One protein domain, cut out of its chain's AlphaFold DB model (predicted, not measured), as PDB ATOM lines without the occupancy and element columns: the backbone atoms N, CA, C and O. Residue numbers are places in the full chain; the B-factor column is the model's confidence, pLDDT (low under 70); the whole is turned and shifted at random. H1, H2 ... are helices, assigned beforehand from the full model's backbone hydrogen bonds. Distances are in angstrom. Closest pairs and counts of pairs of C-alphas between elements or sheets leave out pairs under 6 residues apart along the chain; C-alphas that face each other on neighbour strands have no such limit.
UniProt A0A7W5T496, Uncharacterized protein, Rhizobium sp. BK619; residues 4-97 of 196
ATOM      1  N   ARG A   4     -39.930  37.824  14.366       51.00
ATOM      2  CA  ARG A   4     -40.000  37.032  13.123       51.00
ATOM      3  C   ARG A   4     -41.395  36.970  12.485       51.00
ATOM      4  O   ARG A   4     -41.491  36.978  11.263       51.00
ATOM      5  N   SER A   5     -42.469  36.936  13.275       44.47
ATOM      6  CA  SER A   5     -43.841  36.864  12.744       44.47
ATOM      7  C   SER A   5     -44.294  38.189  12.130       44.47
ATOM      8  O   SER A   5     -45.058  38.190  11.170       44.47
ATOM      9  N   VAL A   6     -43.779  39.313  12.639       56.28
ATOM     10  CA  VAL A   6     -44.032  40.648  12.074       56.28
ATOM     11  C   VAL A   6     -43.320  40.796  10.728       56.28
ATOM     12  O   VAL A   6     -43.936  41.235   9.766       56.28
ATOM     13  N   PHE A   7     -42.065  40.343  10.614       48.12
ATOM     14  CA  PHE A   7     -41.317  40.387   9.350       48.12
ATOM     15  C   PHE A   7     -41.965  39.561   8.229       48.12
ATOM     16  O   PHE A   7     -42.039  40.038   7.102       48.12
ATOM     17  N   ILE A   8     -42.473  38.360   8.529       56.91
ATOM     18  CA  ILE A   8     -43.160  37.520   7.532       56.91
ATOM     19  C   ILE A   8     -44.479  38.165   7.089       56.91
ATOM     20  O   ILE A   8     -44.775  38.194   5.898       56.91
ATOM     21  N   ALA A   9     -45.255  38.732   8.019       55.97
ATOM     22  CA  ALA A   9     -46.492  39.432   7.679       55.97
ATOM     23  C   ALA A   9     -46.231  40.680   6.816       55.97
ATOM     24  O   ALA A   9     -46.932  40.899   5.832       55.97
ATOM     25  N   PHE A  10     -45.191  41.459   7.130       51.00
ATOM     26  CA  PHE A  10     -44.803  42.624   6.332       51.00
ATOM     27  C   PHE A  10     -44.301  42.241   4.936       51.00
ATOM     28  O   PHE A  10     -44.707  42.878   3.969       51.00
ATOM     29  N   LEU A  11     -43.482  41.189   4.803       52.75
ATOM     30  CA  LEU A  11     -43.024  40.723   3.488       52.75
ATOM     31  C   LEU A  11     -44.200  40.283   2.607       52.75
ATOM     32  O   LEU A  11     -44.256  40.646   1.437       52.75
ATOM     33  N   SER A  12     -45.155  39.546   3.179       44.53
ATOM     34  CA  SER A  12     -46.348  39.084   2.464       44.53
ATOM     35  C   SER A  12     -47.259  40.236   2.041       44.53
ATOM     36  O   SER A  12     -47.773  40.223   0.928       44.53
ATOM     37  N   ILE A  13     -47.436  41.257   2.887       55.81
ATOM     38  CA  ILE A  13     -48.236  42.441   2.538       55.81
ATOM     39  C   ILE A  13     -47.545  43.253   1.439       55.81
ATOM     40  O   ILE A  13     -48.206  43.653   0.488       55.81
ATOM     41  N   VAL A  14     -46.226  43.454   1.522       54.44
ATOM     42  CA  VAL A  14     -45.472  44.177   0.486       54.44
ATOM     43  C   VAL A  14     -45.561  43.448  -0.854       54.44
ATOM     44  O   VAL A  14     -45.894  44.090  -1.841       54.44
ATOM     45  N   LEU A  15     -45.380  42.122  -0.886       48.16
ATOM     46  CA  LEU A  15     -45.539  41.311  -2.102       48.16
ATOM     47  C   LEU A  15     -46.948  41.407  -2.700       48.16
ATOM     48  O   LEU A  15     -47.100  41.518  -3.913       48.16
ATOM     49  N   VAL A  16     -47.989  41.380  -1.865       54.44
ATOM     50  CA  VAL A  16     -49.379  41.494  -2.333       54.44
ATOM     51  C   VAL A  16     -49.665  42.891  -2.888       54.44
ATOM     52  O   VAL A  16     -50.292  43.007  -3.938       54.44
ATOM     53  N   VAL A  17     -49.178  43.948  -2.233       51.62
ATOM     54  CA  VAL A  17     -49.397  45.333  -2.675       51.62
ATOM     55  C   VAL A  17     -48.613  45.639  -3.951       51.62
ATOM     56  O   VAL A  17     -49.184  46.212  -4.875       51.62
ATOM     57  N   THR A  18     -47.350  45.217  -4.065       54.69
ATOM     58  CA  THR A  18     -46.568  45.420  -5.298       54.69
ATOM     59  C   THR A  18     -47.182  44.688  -6.486       54.69
ATOM     60  O   THR A  18     -47.246  45.245  -7.578       54.69
ATOM     61  N   ASN A  19     -47.702  43.476  -6.270       56.12
ATOM     62  CA  ASN A  19     -48.364  42.712  -7.327       56.12
ATOM     63  C   ASN A  19     -49.706  43.333  -7.734       56.12
ATOM     64  O   ASN A  19     -50.054  43.303  -8.910       56.12
ATOM     65  N   ALA A  20     -50.448  43.913  -6.788       55.94
ATOM     66  CA  ALA A  20     -51.709  44.592  -7.081       55.94
ATOM     67  C   ALA A  20     -51.501  45.881  -7.893       55.94
ATOM     68  O   ALA A  20     -52.255  46.129  -8.828       55.94
ATOM     69  N   VAL A  21     -50.466  46.668  -7.576       58.66
ATOM     70  CA  VAL A  21     -50.134  47.891  -8.327       58.66
ATOM     71  C   VAL A  21     -49.674  47.552  -9.747       58.66
ATOM     72  O   VAL A  21     -50.189  48.122 -10.703       58.66
ATOM     73  N   ALA A  22     -48.791  46.562  -9.907       60.12
ATOM     74  CA  ALA A  22     -48.351  46.116 -11.231       60.12
ATOM     75  C   ALA A  22     -49.507  45.540 -12.077       60.12
ATOM     76  O   ALA A  22     -49.564  45.757 -13.286       60.12
ATOM     77  N   ALA A  23     -50.453  44.834 -11.448       63.09
ATOM     78  CA  ALA A  23     -51.632  44.305 -12.134       63.09
ATOM     79  C   ALA A  23     -52.577  45.417 -12.627       63.09
ATOM     80  O   ALA A  23     -53.124  45.306 -13.723       63.09
ATOM     81  N   ASP A  24     -52.759  46.488 -11.850       68.50
ATOM     82  CA  ASP A  24     -53.605  47.623 -12.241       68.50
ATOM     83  C   ASP A  24     -52.968  48.446 -13.378       68.50
ATOM     84  O   ASP A  24     -53.634  48.797 -14.357       68.50
ATOM     85  N   GLU A  25     -51.648  48.657 -13.323       74.56
ATOM     86  CA  GLU A  25     -50.891  49.317 -14.396       74.56
ATOM     87  C   GLU A  25     -50.938  48.518 -15.710       74.56
ATOM     88  O   GLU A  25     -51.268  49.072 -16.765       74.56
ATOM     89  N   ASN A  26     -50.696  47.203 -15.658       79.94
ATOM     90  CA  ASN A  26     -50.767  46.329 -16.834       79.94
ATOM     91  C   ASN A  26     -52.172  46.285 -17.442       79.94
ATOM     92  O   ASN A  26     -52.320  46.217 -18.668       79.94
ATOM     93  N   ARG A  27     -53.213  46.375 -16.610       81.69
ATOM     94  CA  ARG A  27     -54.602  46.425 -17.069       81.69
ATOM     95  C   ARG A  27     -54.895  47.706 -17.845       81.69
ATOM     96  O   ARG A  27     -55.463  47.636 -18.935       81.69
ATOM     97  N   GLY A  28     -54.443  48.856 -17.340       84.75
ATOM     98  CA  GLY A  28     -54.555  50.136 -18.046       84.75
ATOM     99  C   GLY A  28     -53.868  50.112 -19.416       84.75
ATOM    100  O   GLY A  28     -54.432  50.579 -20.409       84.75
ATOM    101  N   VAL A  29     -52.680  49.501 -19.497       86.25
ATOM    102  CA  VAL A  29     -51.955  49.325 -20.766       86.25
ATOM    103  C   VAL A  29     -52.695  48.372 -21.707       86.25
ATOM    104  O   VAL A  29     -52.854  48.681 -22.887       86.25
ATOM    105  N   SER A  30     -53.211  47.256 -21.197       87.12
ATOM    106  CA  SER A  30     -53.984  46.284 -21.980       87.12
ATOM    107  C   SER A  30     -55.240  46.904 -22.597       87.12
ATOM    108  O   SER A  30     -55.536  46.673 -23.772       87.12
ATOM    109  N   ASP A  31     -55.955  47.745 -21.849       89.50
ATOM    110  CA  ASP A  31     -57.128  48.465 -22.349       89.50
ATOM    111  C   ASP A  31     -56.760  49.493 -23.428       89.50
ATOM    112  O   ASP A  31     -57.488  49.653 -24.414       89.50
ATOM    113  N   ALA A  32     -55.616  50.170 -23.287       89.12
ATOM    114  CA  ALA A  32     -55.096  51.072 -24.315       89.12
ATOM    115  C   ALA A  32     -54.700  50.310 -25.593       89.12
ATOM    116  O   ALA A  32     -55.040  50.738 -26.697       89.12
ATOM    117  N   VAL A  33     -54.061  49.144 -25.458       90.56
ATOM    118  CA  VAL A  33     -53.713  48.264 -26.583       90.56
ATOM    119  C   VAL A  33     -54.960  47.804 -27.334       90.56
ATOM    120  O   VAL A  33     -54.999  47.917 -28.559       90.56
ATOM    121  N   LYS A  34     -55.999  47.341 -26.623       89.00
ATOM    122  CA  LYS A  34     -57.268  46.900 -27.235       89.00
ATOM    123  C   LYS A  34     -57.941  48.008 -28.052       89.00
ATOM    124  O   LYS A  34     -58.578  47.714 -29.059       89.00
ATOM    125  N   LYS A  35     -57.793  49.272 -27.638       88.06
ATOM    126  CA  LYS A  35     -58.302  50.439 -28.380       88.06
ATOM    127  C   LYS A  35     -57.452  50.773 -29.607       88.06
ATOM    128  O   LYS A  35     -58.008  51.130 -30.640       88.06
ATOM    129  N   LEU A  36     -56.128  50.678 -29.490       87.56
ATOM    130  CA  LEU A  36     -55.187  51.037 -30.554       87.56
ATOM    131  C   LEU A  36     -55.124  49.988 -31.673       87.56
ATOM    132  O   LEU A  36     -55.031  50.338 -32.847       87.56
ATOM    133  N   SER A  37     -55.151  48.708 -31.313       83.12
ATOM    134  CA  SER A  37     -55.032  47.588 -32.243       83.12
ATOM    135  C   SER A  37     -56.247  46.678 -32.091       83.12
ATOM    136  O   SER A  37     -56.219  45.778 -31.257       83.12
ATOM    137  N   PRO A  38     -57.329  46.894 -32.858       73.62
ATOM    138  CA  PRO A  38     -58.530  46.069 -32.754       73.62
ATOM    139  C   PRO A  38     -58.320  44.641 -33.283       73.62
ATOM    140  O   PRO A  38     -58.916  43.698 -32.760       73.62
ATOM    141  N   GLU A  39     -57.449  44.462 -34.283       75.88
ATOM    142  CA  GLU A  39     -57.216  43.164 -34.933       75.88
ATOM    143  C   GLU A  39     -56.403  42.193 -34.062       75.88
ATOM    144  O   GLU A  39     -56.629  40.986 -34.122       75.88
ATOM    145  N   ARG A  40     -55.499  42.704 -33.210       87.75
ATOM    146  CA  ARG A  40     -54.748  41.959 -32.171       87.75
ATOM    147  C   ARG A  40     -54.018  40.686 -32.631       87.75
ATOM    148  O   ARG A  40     -53.524  39.945 -31.787       87.75
ATOM    149  N   GLU A  41     -53.883  40.423 -33.931       91.44
ATOM    150  CA  GLU A  41     -53.365  39.145 -34.454       91.44
ATOM    151  C   GLU A  41     -51.965  38.804 -33.928       91.44
ATOM    152  O   GLU A  41     -51.703  37.669 -33.527       91.44
ATOM    153  N   ALA A  42     -51.084  39.805 -33.832       92.31
ATOM    154  CA  ALA A  42     -49.748  39.637 -33.265       92.31
ATOM    155  C   ALA A  42     -49.775  39.163 -31.798       92.31
ATOM    156  O   ALA A  42     -48.931  38.358 -31.405       92.31
ATOM    157  N   PHE A  43     -50.764  39.600 -31.011       94.50
ATOM    158  CA  PHE A  43     -50.920  39.189 -29.615       94.50
ATOM    159  C   PHE A  43     -51.352  37.728 -29.517       94.50
ATOM    160  O   PHE A  43     -50.785  36.984 -28.724       94.50
ATOM    161  N   PHE A  44     -52.282  37.283 -30.367       94.56
ATOM    162  CA  PHE A  44     -52.685  35.875 -30.426       94.56
ATOM    163  C   PHE A  44     -51.523  34.964 -30.829       94.56
ATOM    164  O   PHE A  44     -51.299  33.937 -30.188       94.56
ATOM    165  N   ARG A  45     -50.729  35.357 -31.831       94.75
ATOM    166  CA  ARG A  45     -49.537  34.599 -32.251       94.75
ATOM    167  C   ARG A  45     -48.462  34.566 -31.169       94.75
ATOM    168  O   ARG A  45     -47.907  33.506 -30.881       94.75
ATOM    169  N   CYS A  46     -48.210  35.700 -30.512       94.50
ATOM    170  CA  CYS A  46     -47.292  35.760 -29.378       94.50
ATOM    171  C   CYS A  46     -47.751  34.861 -28.218       94.50
ATOM    172  O   CYS A  46     -46.958  34.082 -27.690       94.50
ATOM    173  N   ALA A  47     -49.037  34.907 -27.864       93.19
ATOM    174  CA  ALA A  47     -49.602  34.056 -26.826       93.19
ATOM    175  C   ALA A  47     -49.430  32.567 -27.156       93.19
ATOM    176  O   ALA A  47     -49.006  31.790 -26.298       93.19
ATOM    177  N   THR A  48     -49.686  32.162 -28.407       93.31
ATOM    178  CA  THR A  48     -49.450  30.786 -28.869       93.31
ATOM    179  C   THR A  48     -47.971  30.393 -28.724       93.31
ATOM    180  O   THR A  48     -47.681  29.317 -28.194       93.31
ATOM    181  N   ALA A  49     -47.031  31.268 -29.100       92.31
ATOM    182  CA  ALA A  49     -45.590  31.021 -28.975       92.31
ATOM    183  C   ALA A  49     -45.130  30.860 -27.514       92.31
ATOM    184  O   ALA A  49     -44.445  29.887 -27.177       92.31
ATOM    185  N   ILE A  50     -45.550  31.769 -26.627       90.81
ATOM    186  CA  ILE A  50     -45.254  31.711 -25.187       90.81
ATOM    187  C   ILE A  50     -45.815  30.417 -24.590       90.81
ATOM    188  O   ILE A  50     -45.116  29.677 -23.894       90.81
ATOM    189  N   LYS A  51     -47.074  30.100 -24.894       89.00
ATOM    190  CA  LYS A  51     -47.764  28.923 -24.361       89.00
ATOM    191  C   LYS A  51     -47.082  27.616 -24.767       89.00
ATOM    192  O   LYS A  51     -46.894  26.729 -23.921       89.00
ATOM    193  N   LEU A  52     -46.728  27.482 -26.045       87.94
ATOM    194  CA  LEU A  52     -46.138  26.260 -26.584       87.94
ATOM    195  C   LEU A  52     -44.671  26.095 -26.197       87.94
ATOM    196  O   LEU A  52     -44.275  24.982 -25.869       87.94
ATOM    197  N   LEU A  53     -43.881  27.173 -26.211       84.62
ATOM    198  CA  LEU A  53     -42.416  27.085 -26.187       84.62
ATOM    199  C   LEU A  53     -41.735  27.963 -25.136       84.62
ATOM    200  O   LEU A  53     -40.514  27.925 -25.048       84.62
ATOM    201  N   ASP A  54     -42.481  28.740 -24.345       86.25
ATOM    202  CA  ASP A  54     -41.916  29.802 -23.490       86.25
ATOM    203  C   ASP A  54     -41.155  30.884 -24.273       86.25
ATOM    204  O   ASP A  54     -40.323  31.602 -23.723       86.25
ATOM    205  N   ASN A  55     -41.407  30.990 -25.578       83.12
ATOM    206  CA  ASN A  55     -40.555  31.758 -26.469       83.12
ATOM    207  C   ASN A  55     -41.066  33.194 -26.643       83.12
ATOM    208  O   ASN A  55     -41.932  33.455 -27.479       83.12
ATOM    209  N   ILE A  56     -40.497  34.121 -25.871       83.75
ATOM    210  CA  ILE A  56     -40.784  35.559 -25.972       83.75
ATOM    211  C   ILE A  56     -40.072  36.231 -27.160       83.75
ATOM    212  O   ILE A  56     -40.457  37.321 -27.574       83.75
ATOM    213  N   ASP A  57     -39.071  35.575 -27.752       85.44
ATOM    214  CA  ASP A  57     -38.310  36.105 -28.889       85.44
ATOM    215  C   ASP A  57     -39.024  35.939 -30.234       85.44
ATOM    216  O   ASP A  57     -38.540  36.442 -31.254       85.44
ATOM    217  N   HIS A  58     -40.179  35.267 -30.250       89.75
ATOM    218  CA  HIS A  58     -41.004  35.108 -31.441       89.75
ATOM    219  C   HIS A  58     -41.289  36.474 -32.104       89.75
ATOM    220  O   HIS A  58     -41.646  37.425 -31.399       89.75
ATOM    221  N   PRO A  59     -41.206  36.611 -33.444       91.81
ATOM    222  CA  PRO A  59     -41.427  37.891 -34.127       91.81
ATOM    223  C   PRO A  59     -42.742  38.581 -33.740       91.81
ATOM    224  O   PRO A  59     -42.761  39.780 -33.470       91.81
ATOM    225  N   ALA A  60     -43.822  37.806 -33.600       92.38
ATOM    226  CA  ALA A  60     -45.118  38.308 -33.145       92.38
ATOM    227  C   ALA A  60     -45.087  38.940 -31.735       92.38
ATOM    228  O   ALA A  60     -45.811  39.903 -31.475       92.38
ATOM    229  N   CYS A  61     -44.231  38.453 -30.830       92.00
ATOM    230  CA  CYS A  61     -44.053  39.039 -29.500       92.00
ATOM    231  C   CYS A  61     -43.320  40.377 -29.553       92.00
ATOM    232  O   CYS A  61     -43.710  41.313 -28.858       92.00
ATOM    233  N   ARG A  62     -42.333  40.524 -30.445       90.31
ATOM    234  CA  ARG A  62     -41.674  41.817 -30.691       90.31
ATOM    235  C   ARG A  62     -42.650  42.838 -31.267       90.31
ATOM    236  O   ARG A  62     -42.689  43.974 -30.803       90.31
ATOM    237  N   THR A  63     -43.478  42.427 -32.228       91.56
ATOM    238  CA  THR A  63     -44.548  43.280 -32.767       91.56
ATOM    239  C   THR A  63     -45.537  43.680 -31.672       91.56
ATOM    240  O   THR A  63     -45.875  44.855 -31.560       91.56
ATOM    241  N   SER A  64     -45.950  42.735 -30.823       92.38
ATOM    242  CA  SER A  64     -46.833  43.012 -29.683       92.38
ATOM    243  C   SER A  64     -46.206  44.024 -28.720       92.38
ATOM    244  O   SER A  64     -46.850  45.008 -28.375       92.38
ATOM    245  N   ALA A  65     -44.927  43.863 -28.365       91.56
ATOM    246  CA  ALA A  65     -44.205  44.802 -27.508       91.56
ATOM    247  C   ALA A  65     -44.122  46.221 -28.100       91.56
ATOM    248  O   ALA A  65     -44.291  47.204 -27.379       91.56
ATOM    249  N   MET A  66     -43.934  46.352 -29.418       89.88
ATOM    250  CA  MET A  66     -43.998  47.660 -30.081       89.88
ATOM    251  C   MET A  66     -45.390  48.294 -29.961       89.88
ATOM    252  O   MET A  66     -45.491  49.487 -29.681       89.88
ATOM    253  N   VAL A  67     -46.463  47.515 -30.127       91.19
ATOM    254  CA  VAL A  67     -47.838  48.015 -29.958       91.19
ATOM    255  C   VAL A  67     -48.100  48.448 -28.514       91.19
ATOM    256  O   VAL A  67     -48.722  49.487 -28.304       91.19
ATOM    257  N   ILE A  68     -47.591  47.700 -27.531       91.00
ATOM    258  CA  ILE A  68     -47.653  48.065 -26.109       91.00
ATOM    259  C   ILE A  68     -47.005  49.442 -25.895       91.00
ATOM    260  O   ILE A  68     -47.659  50.339 -25.367       91.00
ATOM    261  N   ILE A  69     -45.786  49.662 -26.398       89.38
ATOM    262  CA  ILE A  69     -45.093  50.958 -26.275       89.38
ATOM    263  C   ILE A  69     -45.883  52.099 -26.916       89.38
ATOM    264  O   ILE A  69     -45.988  53.185 -26.342       89.38
ATOM    265  N   LEU A  70     -46.438  51.872 -28.108       89.38
ATOM    266  CA  LEU A  70     -47.244  52.882 -28.792       89.38
ATOM    267  C   LEU A  70     -48.492  53.240 -27.976       89.38
ATOM    268  O   LEU A  70     -48.789  54.423 -27.806       89.38
ATOM    269  N   ALA A  71     -49.182  52.239 -27.424       90.00
ATOM    270  CA  ALA A  71     -50.346  52.444 -26.567       90.00
ATOM    271  C   ALA A  71     -49.982  53.220 -25.291       90.00
ATOM    272  O   ALA A  71     -50.691  54.154 -24.918       90.00
ATOM    273  N   GLN A  72     -48.844  52.898 -24.667       89.38
ATOM    274  CA  GLN A  72     -48.337  53.613 -23.493       89.38
ATOM    275  C   GLN A  72     -48.048  55.083 -23.791       89.38
ATOM    276  O   GLN A  72     -48.444  55.956 -23.021       89.38
ATOM    277  N   GLY A  73     -47.406  55.361 -24.929       88.44
ATOM    278  CA  GLY A  73     -47.111  56.721 -25.370       88.44
ATOM    279  C   GLY A  73     -48.371  57.544 -25.639       88.44
ATOM    280  O   GLY A  73     -48.456  58.687 -25.199       88.44
ATOM    281  N   GLN A  74     -49.370  56.970 -26.314       88.44
ATOM    282  CA  GLN A  74     -50.619  57.675 -26.621       88.44
ATOM    283  C   GLN A  74     -51.491  57.915 -25.381       88.44
ATOM    284  O   GLN A  74     -52.095  58.981 -25.244       88.44
ATOM    285  N   ALA A  75     -51.548  56.945 -24.468       88.56
ATOM    286  CA  ALA A  75     -52.362  57.020 -23.259       88.56
ATOM    287  C   ALA A  75     -51.642  57.673 -22.063       88.56
ATOM    288  O   ALA A  75     -52.248  57.801 -21.004       88.56
ATOM    289  N   HIS A  76     -50.385  58.107 -22.227       88.50
ATOM    290  CA  HIS A  76     -49.549  58.676 -21.158       88.50
ATOM    291  C   HIS A  76     -49.423  57.748 -19.933       88.50
ATOM    292  O   HIS A  76     -49.441  58.199 -18.788       88.50
ATOM    293  N   LEU A  77     -49.313  56.442 -20.179       86.69
ATOM    294  CA  LEU A  77     -49.192  55.412 -19.143       86.69
ATOM    295  C   LEU A  77     -47.720  55.177 -18.748       86.69
ATOM    296  O   LEU A  77     -46.819  55.545 -19.512       86.69
ATOM    297  N   PRO A  78     -47.453  54.552 -17.580       80.62
ATOM    298  CA  PRO A  78     -46.104  54.151 -17.185       80.62
ATOM    299  C   PRO A  78     -45.414  53.352 -18.289       80.62
ATOM    300  O   PRO A  78     -46.060  52.558 -18.970       80.62
ATOM    301  N   LYS A  79     -44.107  53.573 -18.480       82.69
ATOM    302  CA  LYS A  79     -43.318  52.873 -19.502       82.69
ATOM    303  C   LYS A  79     -42.921  51.493 -19.001       82.69
ATOM    304  O   LYS A  79     -42.290  51.371 -17.959       82.69
ATOM    305  N   ILE A  80     -43.235  50.487 -19.802       80.75
ATOM    306  CA  ILE A  80     -42.832  49.098 -19.610       80.75
ATOM    307  C   ILE A  80     -41.739  48.854 -20.632       80.75
ATOM    308  O   ILE A  80     -41.900  49.155 -21.818       80.75
ATOM    309  N   GLU A  81     -40.593  48.381 -20.164       77.50
ATOM    310  CA  GLU A  81     -39.483  48.084 -21.054       77.50
ATOM    311  C   GLU A  81     -39.751  46.782 -21.817       77.50
ATOM    312  O   GLU A  81     -40.289  45.826 -21.267       77.50
ATOM    313  N   ILE A  82     -39.325  46.704 -23.084       70.31
ATOM    314  CA  ILE A  82     -39.439  45.470 -23.895       70.31
ATOM    315  C   ILE A  82     -38.654  44.311 -23.257       70.31
ATOM    316  O   ILE A  82     -38.994  43.146 -23.444       70.31
ATOM    317  N   SER A  83     -37.601  44.637 -22.502       75.94
ATOM    318  CA  SER A  83     -36.802  43.704 -21.701       75.94
ATOM    319  C   SER A  83     -37.600  43.048 -20.573       75.94
ATOM    320  O   SER A  83     -37.226  41.957 -20.137       75.94
ATOM    321  N   ASP A  84     -38.697  43.658 -20.112       82.62
ATOM    322  CA  ASP A  84     -39.564  43.077 -19.090       82.62
ATOM    323  C   ASP A  84     -40.509  42.030 -19.700       82.62
ATOM    324  O   ASP A  84     -41.700  42.240 -19.939       82.62
ATOM    325  N   SER A  85     -39.936  40.855 -19.957       82.31
ATOM    326  CA  SER A  85     -40.653  39.702 -20.510       82.31
ATOM    327  C   SER A  85     -41.865  39.264 -19.672       82.31
ATOM    328  O   SER A  85     -42.818  38.720 -20.233       82.31
ATOM    329  N   ALA A  86     -41.863  39.510 -18.356       86.38
ATOM    330  CA  ALA A  86     -42.971  39.155 -17.474       86.38
ATOM    331  C   ALA A  86     -44.147  40.122 -17.651       86.38
ATOM    332  O   ALA A  86     -45.284  39.673 -17.814       86.38
ATOM    333  N   ALA A  87     -43.875  41.428 -17.703       85.25
ATOM    334  CA  ALA A  87     -44.893  42.433 -17.987       85.25
ATOM    335  C   ALA A  87     -45.481  42.261 -19.396       85.25
ATOM    336  O   ALA A  87     -46.702  42.231 -19.555       85.25
ATOM    337  N   VAL A  88     -44.636  42.047 -20.415       86.88
ATOM    338  CA  VAL A  88     -45.099  41.791 -21.793       86.88
ATOM    339  C   VAL A  88     -46.000  40.557 -21.845       86.88
ATOM    340  O   VAL A  88     -47.063  40.605 -22.463       86.88
ATOM    341  N   ARG A  89     -45.623  39.465 -21.170       89.88
ATOM    342  CA  ARG A  89     -46.446  38.250 -21.087       89.88
ATOM    343  C   ARG A  89     -47.803  38.516 -20.437       89.88
ATOM    344  O   ARG A  89     -48.814  38.130 -21.014       89.88
ATOM    345  N   SER A  90     -47.822  39.203 -19.292       89.69
ATOM    346  CA  SER A  90     -49.058  39.559 -18.582       89.69
ATOM    347  C   SER A  90     -50.008  40.357 -19.474       89.69
ATOM    348  O   SER A  90     -51.191  40.045 -19.555       89.69
ATOM    349  N   ILE A  91     -49.489  41.357 -20.190       90.19
ATOM    350  CA  ILE A  91     -50.298  42.198 -21.079       90.19
ATOM    351  C   ILE A  91     -50.810  41.397 -22.271       90.19
ATOM    352  O   ILE A  91     -51.961  41.548 -22.665       90.19
ATOM    353  N   VAL A  92     -49.979  40.531 -22.858       91.75
ATOM    354  CA  VAL A  92     -50.414  39.663 -23.958       91.75
ATOM    355  C   VAL A  92     -51.585  38.786 -23.518       91.75
ATOM    356  O   VAL A  92     -52.592  38.748 -24.223       91.75
ATOM    357  N   GLU A  93     -51.488  38.147 -22.351       90.31
ATOM    358  CA  GLU A  93     -52.554  37.316 -21.777       90.31
ATOM    359  C   GLU A  93     -53.844  38.119 -21.522       90.31
ATOM    360  O   GLU A  93     -54.922  37.689 -21.938       90.31
ATOM    361  N   ASP A  94     -53.744  39.322 -20.953       91.00
ATOM    362  CA  ASP A  94     -54.895  40.204 -20.713       91.00
ATOM    363  C   ASP A  94     -55.535  40.727 -22.013       91.00
ATOM    364  O   ASP A  94     -56.761  40.907 -22.102       91.00
ATOM    365  N   VAL A  95     -54.725  40.978 -23.048       91.12
ATOM    366  CA  VAL A  95     -55.180  41.461 -24.359       91.12
ATOM    367  C   VAL A  95     -55.965  40.392 -25.110       91.12
ATOM    368  O   VAL A  95     -56.958  40.738 -25.757       91.12
ATOM    369  N   ILE A  96     -55.554  39.126 -25.011       91.94
ATOM    370  CA  ILE A  96     -56.224  38.002 -25.683       91.94
ATOM    371  C   ILE A  96     -57.308  37.327 -24.830       91.94
ATOM    372  O   ILE A  96     -58.028  36.470 -25.337       91.94
ATOM    373  N   GLY A  97     -57.430  37.689 -23.548       86.75
ATOM    374  CA  GLY A  97     -58.279  36.995 -22.573       86.75
ATOM    375  C   GLY A  97     -59.782  36.997 -22.877       86.75
ATOM    376  O   GLY A  97     -60.533  36.259 -22.245       86.75
TER     377      GLY A  97
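AT A GLANCE: This is residues 4 to 97 of the 196 residues of an uncharacterized protein of Rhizobium sp. BK619 (UniProt A0A7W5T496). One long helix, H1, reaches out of a compact body like a handle: its residues 4 to 21 stick out free, and near its other end residues 26 to 36 pack on two shorter helices, H3 and H4, which cross it at 90 and 53 degrees, while a third, H2, packs on H3 and H4 and is apart from H1. H3 crosses the far end of H1 about at a right angle, H4 packs across both H1 and H2, and H2 meets the first turns of H3. The printed part has 94 residues with four named helices, H1, H2, H3 and H4 in that order, and no named strand; the class is all helix. The whole is only just loose, close to compact, with a radius of gyration of the C-alphas of 15.0 A, and elongated, spanning 50 by 32 by 22 A, with the free arm of H1 making the length.

IN THESE COORDINATES: H1 takes residues 4 to 36 and is 48.3 A from first to last C-alpha, beginning at C-alpha 4 at (-40.000, 37.032, 13.123) and ending at C-alpha 36 at (-55.187, 51.037, -30.554). H2 takes residues 41 to 53 and is 18.3 A long. H3 takes residues 59 to 75 and is 24.6 A long. H4 takes residues 85 to 96, is 16.5 A long, and ends at C-alpha 96 at (-56.224, 38.002, -25.683).

HOW THE PARTS SIT: H1 touches H3 with residues 29 to 36 alone; the closest C-alphas, of Val 33 and Ala 71, are 5.4 A apart, and the lines are about perpendicular at 90 degrees. H1 touches H4 with residues 26 to 34 alone, closest at the C-alphas of Ser 30 and Val 95, 5.5 A, at a steep tilt of 53 degrees, the same way. H1 and H2 are apart. H2 touches H3 through residues 42 to 47 of H2 and 59 to 64 of H3, closest at the C-alphas of Cys 46 and Cys 61, 4.6 A, at a steep tilt of 51 degrees, opposite ways. H2 touches H4, closest at the C-alphas of Phe 43 and Val 92, 5.7 A, at a steep tilt of 57 degrees, opposite ways. H3 and H4 are close but not clearly touching, with the C-alphas of Ala 65 and Val 88 at 6.5 A. In H1, H2, H3 and H4 every O i to N i+4 pair is within hydrogen-bond range.

THE WHOLE: The two C-alphas farthest apart, of Arg 4 and Glu 39, are 51.4 A apart. Without residues 4 to 21 the body spans 32 by 24 by 19 A. The printed part has no cut. The links H1 to H2 and H2 to H3 are tight, and H3 to H4 is short. The mean pLDDT of the printed part is 80.1, and residues 4 to 24 are under 70.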